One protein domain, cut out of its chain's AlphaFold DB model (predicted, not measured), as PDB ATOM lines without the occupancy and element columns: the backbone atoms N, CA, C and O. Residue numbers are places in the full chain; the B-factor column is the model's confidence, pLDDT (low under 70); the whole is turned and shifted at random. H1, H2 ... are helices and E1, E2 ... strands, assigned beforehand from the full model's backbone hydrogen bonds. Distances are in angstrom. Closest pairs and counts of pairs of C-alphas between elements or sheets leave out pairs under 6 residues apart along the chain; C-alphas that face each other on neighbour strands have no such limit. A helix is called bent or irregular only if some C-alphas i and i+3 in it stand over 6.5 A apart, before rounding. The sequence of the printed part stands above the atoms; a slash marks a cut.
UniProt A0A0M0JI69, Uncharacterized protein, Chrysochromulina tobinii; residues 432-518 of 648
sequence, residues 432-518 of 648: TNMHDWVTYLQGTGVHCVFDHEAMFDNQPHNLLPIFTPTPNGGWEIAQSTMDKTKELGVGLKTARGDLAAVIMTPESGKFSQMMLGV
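What this domain is: This is residues 432 to 518 of the 648 residues of an uncharacterized protein of Chrysochromulina tobinii (UniProt A0A0M0JI69). A pair of antiparallel strands, E1 and E4, makes the core of a rounded, loop-rich body, with the small hairpin E2 and E3 to one side of it and three helices set round the outside, H1 on one side of the core and H2 and H3 on the other. The last stretch, residues 505 to 518, loops away from E4 and folds back so that residues 515 to 516 pair with it, while residues 456 to 461 stick out. The printed part has 87 residues with three named helices and four named strands, in the order H1, E1, H2, E2, E3, H3, E4; under half of the residues, 36, are in named elements. The class is mixed, helices and strands, and both two-strand sheets are antiparallel. The whole is compact, with a radius of gyration of the C-alphas of 13.0 A and spans of 33 by 30 by 24 A.

Where its parts are: E1 is residues 447 to 450 and E4 residues 501 to 504, each 9.7 A long; C-alpha 504 ends E4 at (49.568, -12.854, -2.926). E2, residues 467 to 469, is 6.9 A long and E3, residues 475 to 477, 7.1 A. H3, residues 479 to 488, is the longest helix at 14.4 A. H1, residues 434 to 441, begins with C-alpha 434 at (38.479, -20.628, -11.147) and is 9.7 A long; it is neither bent nor irregular, but only just: C-alphas 438 and 441 are 6.5 A apart. H2, residues 453 to 456, is 6.9 A long from C-alpha 453 to C-alpha 456 and is irregular, but only just.

How they stand to each other: E1 and E4 are antiparallel at 153 degrees, with N 449 and O 502 3.0 A apart and N 504 and O 447 2.8 A apart, within hydrogen-bond range. Residues 503 to 504 of E4 also pair, antiparallel, with residues 515 to 516. The closest C-alphas of E1 and E2 are those of Cys 448 and Phe 467, 7.4 A apart. The hairpin E2 and E3 is antiparallel at 141 degrees, with N 468 and O 476 2.9 A apart. The closest C-alphas of H1 and E3 are those of Met 434 and Trp 475, 7.7 A apart. E2 and H3 are near each other, with 5 pairs of C-alphas within 10 A. The closest C-alphas of E1 and H3 are those of Phe 450 and Thr 485, 7.5 A apart. H2 and H3 are only just apart, at 8.2 A. In H1 every O i to N i+4 pair is within hydrogen-bond range, in H3 5 of 6 are, and H2 is too short for such a pair.

The domain as a whole: The two C-alphas farthest apart are those of Ala 495 and Lys 510, at 36.5 A. The printed part has no cut. The link from H3 to E4, 12 residues, is long. The mean pLDDT of the printed part is 87.7, and residues 456 to 461, which stand free, are under 70.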
ATOM      1  N   THR A 432      39.036 -14.706  -7.795       95.00
ATOM      2  CA  THR A 432      37.939 -15.672  -7.624       95.00
ATOM      3  C   THR A 432      37.626 -16.455  -8.905       95.00
ATOM      4  O   THR A 432      36.862 -17.424  -8.865       95.00
ATOM      5  N   ASN A 433      38.263 -16.118 -10.032       94.69
ATOM      6  CA  ASN A 433      38.113 -16.815 -11.301       94.69
ATOM      7  C   ASN A 433      38.808 -18.190 -11.268       94.69
ATOM      8  O   ASN A 433      40.033 -18.328 -11.320       94.69
ATOM      9  N   MET A 434      37.995 -19.247 -11.208       94.88
ATOM     10  CA  MET A 434      38.479 -20.628 -11.147       94.88
ATOM     11  C   MET A 434      39.229 -21.063 -12.410       94.88
ATOM     12  O   MET A 434      40.133 -21.897 -12.321       94.88
ATOM     13  N   HIS A 435      38.861 -20.538 -13.582       94.81
ATOM     14  CA  HIS A 435      39.531 -20.896 -14.827       94.81
ATOM     15  C   HIS A 435      40.987 -20.424 -14.808       94.81
ATOM     16  O   HIS A 435      41.886 -21.221 -15.083       94.81
ATOM     17  N   ASP A 436      41.226 -19.178 -14.406       96.38
ATOM     18  CA  ASP A 436      42.575 -18.619 -14.310       96.38
ATOM     19  C   ASP A 436      43.395 -19.291 -13.202       96.38
ATOM     20  O   ASP A 436      44.566 -19.618 -13.417       96.38
ATOM     21  N   TRP A 437      42.768 -19.607 -12.060       95.88
ATOM     22  CA  TRP A 437      43.408 -20.403 -11.008       95.88
ATOM     23  C   TRP A 437      43.932 -21.739 -11.537       95.88
ATOM     24  O   TRP A 437      45.111 -22.055 -11.385       95.88
ATOM     25  N   VAL A 438      43.067 -22.525 -12.183       95.56
ATOM     26  CA  VAL A 438      43.419 -23.861 -12.681       95.56
ATOM     27  C   VAL A 438      44.404 -23.787 -13.850       95.56
ATOM     28  O   VAL A 438      45.253 -24.666 -13.995       95.56
ATOM     29  N   THR A 439      44.309 -22.766 -14.692       95.50
ATOM     30  CA  THR A 439      45.108 -22.703 -15.920       95.50
ATOM     31  C   THR A 439      46.505 -22.142 -15.673       95.50
ATOM     32  O   THR A 439      47.466 -22.666 -16.237       95.50
ATOM     33  N   TYR A 440      46.633 -21.117 -14.827       96.31
ATOM     34  CA  TYR A 440      47.864 -20.329 -14.747       96.31
ATOM     35  C   TYR A 440      48.499 -20.265 -13.357       96.31
ATOM     36  O   TYR A 440      49.725 -20.246 -13.260       96.31
ATOM     37  N   LEU A 441      47.699 -20.228 -12.288       96.25
ATOM     38  CA  LEU A 441      48.193 -19.863 -10.953       96.25
ATOM     39  C   LEU A 441      48.442 -21.066 -10.040       96.25
ATOM     40  O   LEU A 441      49.346 -21.041  -9.201       96.25
ATOM     41  N   GLN A 442      47.666 -22.144 -10.183       93.31
ATOM     42  CA  GLN A 442      47.841 -23.317  -9.334       93.31
ATOM     43  C   GLN A 442      49.257 -23.892  -9.486       93.31
ATOM     44  O   GLN A 442      49.762 -24.123 -10.584       93.31
ATOM     45  N   GLY A 443      49.917 -24.145  -8.356       89.31
ATOM     46  CA  GLY A 443      51.260 -24.726  -8.338       89.31
ATOM     47  C   GLY A 443      52.412 -23.755  -8.614       89.31
ATOM     48  O   GLY A 443      53.559 -24.194  -8.563       89.31
ATOM     49  N   THR A 444      52.157 -22.461  -8.839       92.19
ATOM     50  CA  THR A 444      53.230 -21.449  -8.942       92.19
ATOM     51  C   THR A 444      53.712 -20.954  -7.575       92.19
ATOM     52  O   THR A 444      54.797 -20.390  -7.467       92.19
ATOM     53  N   GLY A 445      52.937 -21.217  -6.518       88.25
ATOM     54  CA  GLY A 445      53.243 -20.832  -5.139       88.25
ATOM     55  C   GLY A 445      52.516 -19.576  -4.655       88.25
ATOM     56  O   GLY A 445      52.671 -19.228  -3.489       88.25
ATOM     57  N   VAL A 446      51.718 -18.917  -5.502       91.88
ATOM     58  CA  VAL A 446      50.831 -17.826  -5.065       91.88
ATOM     59  C   VAL A 446      49.639 -18.335  -4.265       91.88
ATOM     60  O   VAL A 446      49.232 -19.497  -4.372       91.88
ATOM     61  N   HIS A 447      49.039 -17.422  -3.509       89.88
ATOM     62  CA  HIS A 447      47.787 -17.642  -2.802       89.88
ATOM     63  C   HIS A 447      46.700 -16.717  -3.352       89.88
ATOM     64  O   HIS A 447      46.872 -15.504  -3.318       89.88
ATOM     65  N   CYS A 448      45.573 -17.270  -3.807       94.81
ATOM     66  CA  CYS A 448      44.349 -16.495  -4.025       94.81
ATOM     67  C   CYS A 448      43.538 -16.496  -2.725       94.81
ATOM     68  O   CYS A 448      43.086 -17.562  -2.281       94.81
ATOM     69  N   VAL A 449      43.382 -15.330  -2.101       93.06
ATOM     70  CA  VAL A 449      42.729 -15.176  -0.793       93.06
ATOM     71  C   VAL A 449      41.706 -14.048  -0.805       93.06
ATOM     72  O   VAL A 449      41.804 -13.127  -1.612       93.06
ATOM     73  N   PHE A 450      40.736 -14.113   0.105       93.38
ATOM     74  CA  PHE A 450      39.882 -12.961   0.394       93.38
ATOM     75  C   PHE A 450      40.651 -11.914   1.204       93.38
ATOM     76  O   PHE A 450      41.339 -12.270   2.163       93.38
ATOM     77  N   ASP A 451      40.508 -10.652   0.812       89.44
ATOM     78  CA  ASP A 451      41.152  -9.497   1.436       89.44
ATOM     79  C   ASP A 451      40.334  -9.021   2.645       89.44
ATOM     80  O   ASP A 451      39.132  -8.766   2.543       89.44
ATOM     81  N   HIS A 452      40.968  -8.966   3.816       85.69
ATOM     82  CA  HIS A 452      40.343  -8.504   5.056       85.69
ATOM     83  C   HIS A 452      41.381  -8.035   6.065       85.69
ATOM     84  O   HIS A 452      42.502  -8.532   6.095       85.69
ATOM     85  N   GLU A 453      40.980  -7.131   6.958       80.56
ATOM     86  CA  GLU A 453      41.897  -6.437   7.874       80.56
ATOM     87  C   GLU A 453      42.790  -7.375   8.701       80.56
ATOM     88  O   GLU A 453      43.966  -7.085   8.923       80.56
ATOM     89  N   ALA A 454      42.262  -8.524   9.137       76.75
ATOM     90  CA  ALA A 454      42.992  -9.434  10.015       76.75
ATOM     91  C   ALA A 454      44.022 -10.302   9.269       76.75
ATOM     92  O   ALA A 454      44.774 -11.043   9.913       76.75
ATOM     93  N   MET A 455      44.099 -10.246   7.932       77.31
ATOM     94  CA  MET A 455      45.040 -11.061   7.150       77.31
ATOM     95  C   MET A 455      46.511 -10.808   7.522       77.31
ATOM     96  O   MET A 455      47.328 -11.719   7.407       77.31
ATOM     97  N   PHE A 456      46.834  -9.623   8.055       69.19
ATOM     98  CA  PHE A 456      48.194  -9.218   8.435       69.19
ATOM     99  C   PHE A 456      48.560  -9.487   9.905       69.19
ATOM    100  O   PHE A 456      49.691  -9.234  10.319       69.19
ATOM    101  N   ASP A 457      47.657 -10.059  10.708       69.44
ATOM    102  CA  ASP A 457      47.874 -10.271  12.151       69.44
ATOM    103  C   ASP A 457      48.809 -11.460  12.491       69.44
ATOM    104  O   ASP A 457      48.829 -11.952  13.624       69.44
ATOM    105  N   ASN A 458      49.605 -11.946  11.528       57.84
ATOM    106  CA  ASN A 458      50.549 -13.073  11.662       57.84
ATOM    107  C   ASN A 458      49.925 -14.362  12.236       57.84
ATOM    108  O   ASN A 458      50.597 -15.180  12.872       57.84
ATOM    109  N   GLN A 459      48.625 -14.564  12.013       61.69
ATOM    110  CA  GLN A 459      47.916 -15.780  12.386       61.69
ATOM    111  C   GLN A 459      47.640 -16.635  11.139       61.69
ATOM    112  O   GLN A 459      46.923 -16.184  10.247       61.69
ATOM    113  N   PRO A 460      48.094 -17.904  11.079       61.12
ATOM    114  CA  PRO A 460      47.912 -18.758   9.897       61.12
ATOM    115  C   PRO A 460      46.450 -18.974   9.481       61.12
ATOM    116  O   PRO A 460      46.172 -19.318   8.339       61.12
ATOM    117  N   HIS A 461      45.506 -18.800  10.409       65.19
ATOM    118  CA  HIS A 461      44.070 -18.966  10.174       65.19
ATOM    119  C   HIS A 461      43.375 -17.712   9.623       65.19
ATOM    120  O   HIS A 461      42.152 -17.751   9.442       65.19
ATOM    121  N   ASN A 462      44.133 -16.632   9.413       75.69
ATOM    122  CA  ASN A 462      43.647 -15.387   8.836       75.69
ATOM    123  C   ASN A 462      43.886 -15.324   7.326       75.69
ATOM    124  O   ASN A 462      43.220 -14.549   6.659       75.69
ATOM    125  N   LEU A 463      44.736 -16.172   6.745       83.94
ATOM    126  CA  LEU A 463      44.725 -16.351   5.294       83.94
ATOM    127  C   LEU A 463      43.497 -17.182   4.915       83.94
ATOM    128  O   LEU A 463      43.338 -18.318   5.364       83.94
ATOM    129  N   LEU A 464      42.617 -16.588   4.114       90.12
ATOM    130  CA  LEU A 464      41.346 -17.167   3.693       90.12
ATOM    131  C   LEU A 464      41.440 -17.641   2.234       90.12
ATOM    132  O   LEU A 464      41.037 -16.897   1.340       90.12
ATOM    133  N   PRO A 465      41.979 -18.847   1.957       91.94
ATOM    134  CA  PRO A 465      42.151 -19.336   0.594       91.94
ATOM    135  C   PRO A 465      40.804 -19.536  -0.093       91.94
ATOM    136  O   PRO A 465      39.898 -20.174   0.455       91.94
ATOM    137  N   ILE A 466      40.706 -19.025  -1.318       95.38
ATOM    138  CA  ILE A 466      39.477 -19.063  -2.114       95.38
ATOM    139  C   ILE A 466      39.193 -20.485  -2.593       95.38
ATOM    140  O   ILE A 466      38.063 -20.955  -2.479       95.38
ATOM    141  N   PHE A 467      40.213 -21.192  -3.086       95.06
ATOM    142  CA  PHE A 467      40.049 -22.507  -3.705       95.06
ATOM    143  C   PHE A 467      40.541 -23.648  -2.814       95.06
ATOM    144  O   PHE A 467      41.601 -23.567  -2.192       95.06
ATOM    145  N   THR A 468      39.802 -24.757  -2.816       93.44
ATOM    146  CA  THR A 468      40.194 -26.024  -2.186       93.44
ATOM    147  C   THR A 468      40.143 -27.164  -3.206       93.44
ATOM    148  O   THR A 468      39.261 -27.170  -4.072       93.44
ATOM    149  N   PRO A 469      41.066 -28.141  -3.144       93.06
ATOM    150  CA  PRO A 469      40.980 -29.318  -3.992       93.06
ATOM    151  C   PRO A 469      39.760 -30.163  -3.613       93.06
ATOM    152  O   PRO A 469      39.455 -30.360  -2.434       93.06
ATOM    153  N   THR A 470      39.092 -30.716  -4.619       92.81
ATOM    154  CA  THR A 470      38.001 -31.677  -4.434       92.81
ATOM    155  C   THR A 470      38.545 -33.108  -4.394       92.81
ATOM    156  O   THR A 470      39.598 -33.392  -4.976       92.81
ATOM    157  N   PRO A 471      37.821 -34.073  -3.790       91.75
ATOM    158  CA  PRO A 471      38.242 -35.479  -3.760       91.75
ATOM    159  C   PRO A 471      38.479 -36.107  -5.143       91.75
ATOM    160  O   PRO A 471      39.201 -37.095  -5.255       91.75
ATOM    161  N   ASN A 472      37.883 -35.536  -6.195       92.00
ATOM    162  CA  ASN A 472      37.986 -36.022  -7.571       92.00
ATOM    163  C   ASN A 472      39.156 -35.390  -8.351       92.00
ATOM    164  O   ASN A 472      39.263 -35.610  -9.555       92.00
ATOM    165  N   GLY A 473      40.015 -34.605  -7.692       87.00
ATOM    166  CA  GLY A 473      41.158 -33.938  -8.322       87.00
ATOM    167  C   GLY A 473      40.813 -32.647  -9.071       87.00
ATOM    168  O   GLY A 473      41.622 -32.182  -9.867       87.00
ATOM    169  N   GLY A 474      39.621 -32.086  -8.841       92.81
ATOM    170  CA  GLY A 474      39.248 -30.745  -9.304       92.81
ATOM    171  C   GLY A 474      39.462 -29.686  -8.222       92.81
ATOM    172  O   GLY A 474      40.024 -29.973  -7.168       92.81
ATOM    173  N   TRP A 475      38.941 -28.486  -8.460       94.62
ATOM    174  CA  TRP A 475      38.948 -27.376  -7.508       94.62
ATOM    175  C   TRP A 475      37.537 -26.833  -7.319       94.62
ATOM    176  O   TRP A 475      36.717 -26.901  -8.232       94.62
ATOM    177  N   GLU A 476      37.259 -26.310  -6.133       94.19
ATOM    178  CA  GLU A 476      36.014 -25.613  -5.815       94.19
ATOM    179  C   GLU A 476      36.294 -24.410  -4.912       94.19
ATOM    180  O   GLU A 476      37.359 -24.335  -4.293       94.19
ATOM    181  N   ILE A 477      35.344 -23.475  -4.827       92.81
ATOM    182  CA  ILE A 477      35.412 -22.402  -3.831       92.81
ATOM    183  C   ILE A 477      35.176 -23.019  -2.449       92.81
ATOM    184  O   ILE A 477      34.191 -23.724  -2.225       92.81
ATOM    185  N   ALA A 478      36.082 -22.759  -1.512       89.81
ATOM    186  CA  ALA A 478      36.041 -23.332  -0.178       89.81
ATOM    187  C   ALA A 478      34.874 -22.754   0.639       89.81
ATOM    188  O   ALA A 478      34.958 -21.653   1.181       89.81
ATOM    189  N   GLN A 479      33.786 -23.519   0.789       90.19
ATOM    190  CA  GLN A 479      32.601 -23.063   1.531       90.19
ATOM    191  C   GLN A 479      32.916 -22.693   2.989       90.19
ATOM    192  O   GLN A 479      32.388 -21.713   3.504       90.19
ATOM    193  N   SER A 480      33.829 -23.418   3.643       88.81
ATOM    194  CA  SER A 480      34.289 -23.072   4.995       88.81
ATOM    195  C   SER A 480      34.998 -21.717   5.047       88.81
ATOM    196  O   SER A 480      34.911 -21.021   6.055       88.81
ATOM    197  N   THR A 481      35.695 -21.338   3.972       90.44
ATOM    198  CA  THR A 481      36.296 -20.008   3.838       90.44
ATOM    199  C   THR A 481      35.196 -18.966   3.651       90.44
ATOM    200  O   THR A 481      35.194 -17.971   4.363       90.44
ATOM    201  N   MET A 482      34.217 -19.225   2.778       90.31
ATOM    202  CA  MET A 482      33.064 -18.340   2.537       90.31
ATOM    203  C   MET A 482      32.195 -18.095   3.777       90.31
ATOM    204  O   MET A 482      31.576 -17.043   3.914       90.31
ATOM    205  N   ASP A 483      32.093 -19.061   4.685       90.62
ATOM    206  CA  ASP A 483      31.382 -18.849   5.947       90.62
ATOM    207  C   ASP A 483      32.193 -17.931   6.870       90.62
ATOM    208  O   ASP A 483      31.644 -17.031   7.504       90.62
ATOM    209  N   LYS A 484      33.519 -18.088   6.865       89.19
ATOM    210  CA  LYS A 484      34.428 -17.260   7.654       89.19
ATOM    211  C   LYS A 484      34.559 -15.831   7.131       89.19
ATOM    212  O   LYS A 484      34.734 -14.921   7.936       89.19
ATOM    213  N   THR A 485      34.407 -15.600   5.824       89.81
ATOM    214  CA  THR A 485      34.362 -14.230   5.285       89.81
ATOM    215  C   THR A 485      33.188 -13.440   5.872       89.81
ATOM    216  O   THR A 485      33.339 -12.271   6.215       89.81
ATOM    217  N   LYS A 486      32.039 -14.092   6.100       88.12
ATOM    218  CA  LYS A 486      30.883 -13.475   6.772       88.12
ATOM    219  C   LYS A 486      31.148 -13.199   8.249       88.12
ATOM    220  O   LYS A 486      30.721 -12.165   8.751       88.12
ATOM    221  N   GLU A 487      31.832 -14.110   8.943       87.69
ATOM    222  CA  GLU A 487      32.205 -13.925  10.354       87.69
ATOM    223  C   GLU A 487      33.166 -12.748  10.550       87.69
ATOM    224  O   GLU A 487      33.034 -12.010  11.525       87.69
ATOM    225  N   LEU A 488      34.114 -12.572   9.624       85.00
ATOM    226  CA  LEU A 488      35.111 -11.499   9.658       85.00
ATOM    227  C   LEU A 488      34.634 -10.192   9.011       85.00
ATOM    228  O   LEU A 488      35.327  -9.188   9.115       85.00
ATOM    229  N   GLY A 489      33.457 -10.186   8.378       85.44
ATOM    230  CA  GLY A 489      32.902  -8.990   7.747       85.44
ATOM    231  C   GLY A 489      33.695  -8.528   6.524       85.44
ATOM    232  O   GLY A 489      33.866  -7.327   6.339       85.44
ATOM    233  N   VAL A 490      34.180  -9.468   5.709       85.31
ATOM    234  CA  VAL A 490      34.886  -9.161   4.455       85.31
ATOM    235  C   VAL A 490      34.027  -8.250   3.584       85.31
ATOM    236  O   VAL A 490      32.852  -8.542   3.342       85.31
ATOM    237  N   GLY A 491      34.625  -7.146   3.138       82.62
ATOM    238  CA  GLY A 491      33.961  -6.141   2.321       82.62
ATOM    239  C   GLY A 491      33.554  -6.679   0.951       82.62
ATOM    240  O   GLY A 491      34.193  -7.570   0.387       82.62
ATOM    241  N   LEU A 492      32.477  -6.111   0.414       86.06
ATOM    242  CA  LEU A 492      32.129  -6.277  -0.992       86.06
ATOM    243  C   LEU A 492      32.960  -5.285  -1.805       86.06
ATOM    244  O   LEU A 492      32.995  -4.107  -1.454       86.06
ATOM    245  N   LYS A 493      33.608  -5.766  -2.869       84.56
ATOM    246  CA  LYS A 493      34.283  -4.926  -3.863       84.56
ATOM    247  C   LYS A 493      33.248  -4.233  -4.753       84.56
ATOM    248  O   LYS A 493      33.336  -3.039  -4.985       84.56
ATOM    249  N   THR A 494      32.232  -4.978  -5.194       88.88
ATOM    250  CA  THR A 494      31.325  -4.529  -6.260       88.88
ATOM    251  C   THR A 494      29.864  -4.507  -5.816       88.88
ATOM    252  O   THR A 494      29.420  -5.293  -4.970       88.88
ATOM    253  N   ALA A 495      29.053  -3.683  -6.482       88.88
ATOM    254  CA  ALA A 495      27.592  -3.692  -6.368       88.88
ATOM    255  C   ALA A 495      26.947  -5.028  -6.796       88.88
ATOM    256  O   ALA A 495      25.777  -5.276  -6.494       88.88
ATOM    257  N   ARG A 496      27.698  -5.909  -7.478       91.12
ATOM    258  CA  ARG A 496      27.276  -7.272  -7.843       91.12
ATOM    259  C   ARG A 496      27.413  -8.267  -6.685       91.12
ATOM    260  O   ARG A 496      26.866  -9.366  -6.765       91.12
ATOM    261  N   GLY A 497      28.059  -7.868  -5.589       88.62
ATOM    262  CA  GLY A 497      28.244  -8.697  -4.401       88.62
ATOM    263  C   GLY A 497      29.526  -9.528  -4.419       88.62
ATOM    264  O   GLY A 497      29.609 -10.516  -3.686       88.62
ATOM    265  N   ASP A 498      30.512  -9.137  -5.228       89.75
ATOM    266  CA  ASP A 498      31.821  -9.785  -5.246       89.75
ATOM    267  C   ASP A 498      32.601  -9.414  -3.983       89.75
ATOM    268  O   ASP A 498      32.633  -8.254  -3.574       89.75
ATOM    269  N   LEU A 499      33.214 -10.403  -3.330       91.31
ATOM    270  CA  LEU A 499      34.054 -10.176  -2.151       91.31
ATOM    271  C   LEU A 499      35.431  -9.661  -2.573       91.31
ATOM    272  O   LEU A 499      35.987 -10.141  -3.562       91.31
ATOM    273  N   ALA A 500      36.006  -8.759  -1.776       90.94
ATOM    274  CA  ALA A 500      37.382  -8.312  -1.964       90.94
ATOM    275  C   ALA A 500      38.349  -9.509  -1.920       90.94
ATOM    276  O   ALA A 500      38.297 -10.348  -1.013       90.94
ATOM    277  N   ALA A 501      39.209  -9.616  -2.930       94.38
ATOM    278  CA  ALA A 501      40.095 -10.751  -3.125       94.38
ATOM    279  C   ALA A 501      41.396 -10.318  -3.800       94.38
ATOM    280  O   ALA A 501      41.395  -9.427  -4.646       94.38
ATOM    281  N   VAL A 502      42.494 -10.990  -3.455       95.00
ATOM    282  CA  VAL A 502      43.834 -10.702  -3.981       95.00
ATOM    283  C   VAL A 502      44.610 -11.982  -4.274       95.00
ATOM    284  O   VAL A 502      44.404 -13.032  -3.655       95.00
ATOM    285  N   ILE A 503      45.542 -11.886  -5.216       95.69
ATOM    286  CA  ILE A 503      46.647 -12.826  -5.386       95.69
ATOM    287  C   ILE A 503      47.808 -12.314  -4.553       95.69
ATOM    288  O   ILE A 503      48.202 -11.164  -4.702       95.69
ATOM    289  N   MET A 504      48.383 -13.168  -3.717       90.12
ATOM    290  CA  MET A 504      49.568 -12.854  -2.926       90.12
ATOM    291  C   MET A 504      50.754 -13.679  -3.409       90.12
ATOM    292  O   MET A 504      50.666 -14.911  -3.507       90.12
ATOM    293  N   THR A 505      51.889 -13.029  -3.665       88.50
ATOM    294  CA  THR A 505      53.146 -13.743  -3.934       88.50
ATOM    295  C   THR A 505      53.630 -14.476  -2.675       88.50
ATOM    296  O   THR A 505      53.376 -14.014  -1.560       88.50
ATOM    297  N   PRO A 506      54.346 -15.607  -2.793       81.44
ATOM    298  CA  PRO A 506      54.814 -16.345  -1.621       81.44
ATOM    299  C   PRO A 506      55.811 -15.534  -0.782       81.44
ATOM    300  O   PRO A 506      56.698 -14.889  -1.332       81.44
ATOM    301  N   GLU A 507      55.753 -15.667   0.549       77.94
ATOM    302  CA  GLU A 507      56.759 -15.090   1.469       77.94
ATOM    303  C   GLU A 507      58.180 -15.613   1.200       77.94
ATOM    304  O   GLU A 507      59.171 -14.944   1.465       77.94
ATOM    305  N   SER A 508      58.284 -16.832   0.660       74.56
ATOM    306  CA  SER A 508      59.558 -17.436   0.239       74.56
ATOM    307  C   SER A 508      60.060 -16.935  -1.123       74.56
ATOM    308  O   SER A 508      61.061 -17.445  -1.635       74.56
ATOM    309  N   GLY A 509      59.351 -15.974  -1.724       76.25
ATOM    310  CA  GLY A 509      59.700 -15.341  -2.985       76.25
ATOM    311  C   GLY A 509      61.010 -14.552  -2.928       76.25
ATOM    312  O   GLY A 509      61.637 -14.385  -1.884       76.25
ATOM    313  N   LYS A 510      61.455 -14.081  -4.097       76.31
ATOM    314  CA  LYS A 510      62.704 -13.306  -4.218       76.31
ATOM    315  C   LYS A 510      62.597 -11.894  -3.642       76.31
ATOM    316  O   LYS A 510      63.619 -11.332  -3.274       76.31
ATOM    317  N   PHE A 511      61.399 -11.334  -3.647       84.25
ATOM    318  CA  PHE A 511      61.088  -9.947  -3.313       84.25
ATOM    319  C   PHE A 511      60.072  -9.901  -2.179       84.25
ATOM    320  O   PHE A 511      59.627 -10.961  -1.722       84.25
ATOM    321  N   SER A 512      59.718  -8.697  -1.725       80.94
ATOM    322  CA  SER A 512      58.633  -8.546  -0.758       80.94
ATOM    323  C   SER A 512      57.357  -9.233  -1.244       80.94
ATOM    324  O   SER A 512      57.142  -9.466  -2.441       80.94
ATOM    325  N   GLN A 513      56.520  -9.621  -0.286       83.88
ATOM    326  CA  GLN A 513      55.211 -10.149  -0.616       83.88
ATOM    327  C   GLN A 513      54.365  -9.022  -1.214       83.88
ATOM    328  O   GLN A 513      54.045  -8.055  -0.531       83.88
ATOM    329  N   MET A 514      54.007  -9.173  -2.486       87.06
ATOM    330  CA  MET A 514      53.137  -8.259  -3.212       87.06
ATOM    331  C   MET A 514      51.735  -8.849  -3.340       87.06
ATOM    332  O   MET A 514      51.552 -10.073  -3.267       87.06
ATOM    333  N   MET A 515      50.760  -7.963  -3.518       91.69
ATOM    334  CA  MET A 515      49.358  -8.307  -3.717       91.69
ATOM    335  C   MET A 515      48.853  -7.708  -5.023       91.69
ATOM    336  O   MET A 515      49.240  -6.595  -5.374       91.69
ATOM    337  N   LEU A 516      47.976  -8.430  -5.714       95.88
ATOM    338  CA  LEU A 516      47.356  -7.975  -6.954       95.88
ATOM    339  C   LEU A 516      45.879  -8.370  -6.996       95.88
ATOM    340  O   LEU A 516      45.533  -9.523  -6.729       95.88
ATOM    341  N   GLY A 517      45.015  -7.420  -7.353       95.75
ATOM    342  CA  GLY A 517      43.561  -7.610  -7.434       95.75
ATOM    343  C   GLY A 517      43.074  -8.337  -8.690       95.75
ATOM    344  O   GLY A 517      41.880  -8.575  -8.816       95.75
ATOM    345  N   VAL A 518      43.977  -8.714  -9.602       97.38
ATOM    346  CA  VAL A 518      43.664  -9.330 -10.901       97.38
ATOM    347  C   VAL A 518      44.568 -10.524 -11.210       97.38
ATOM    348  O   VAL A 518      45.722 -10.583 -10.791       97.38
TER     349      VAL A 518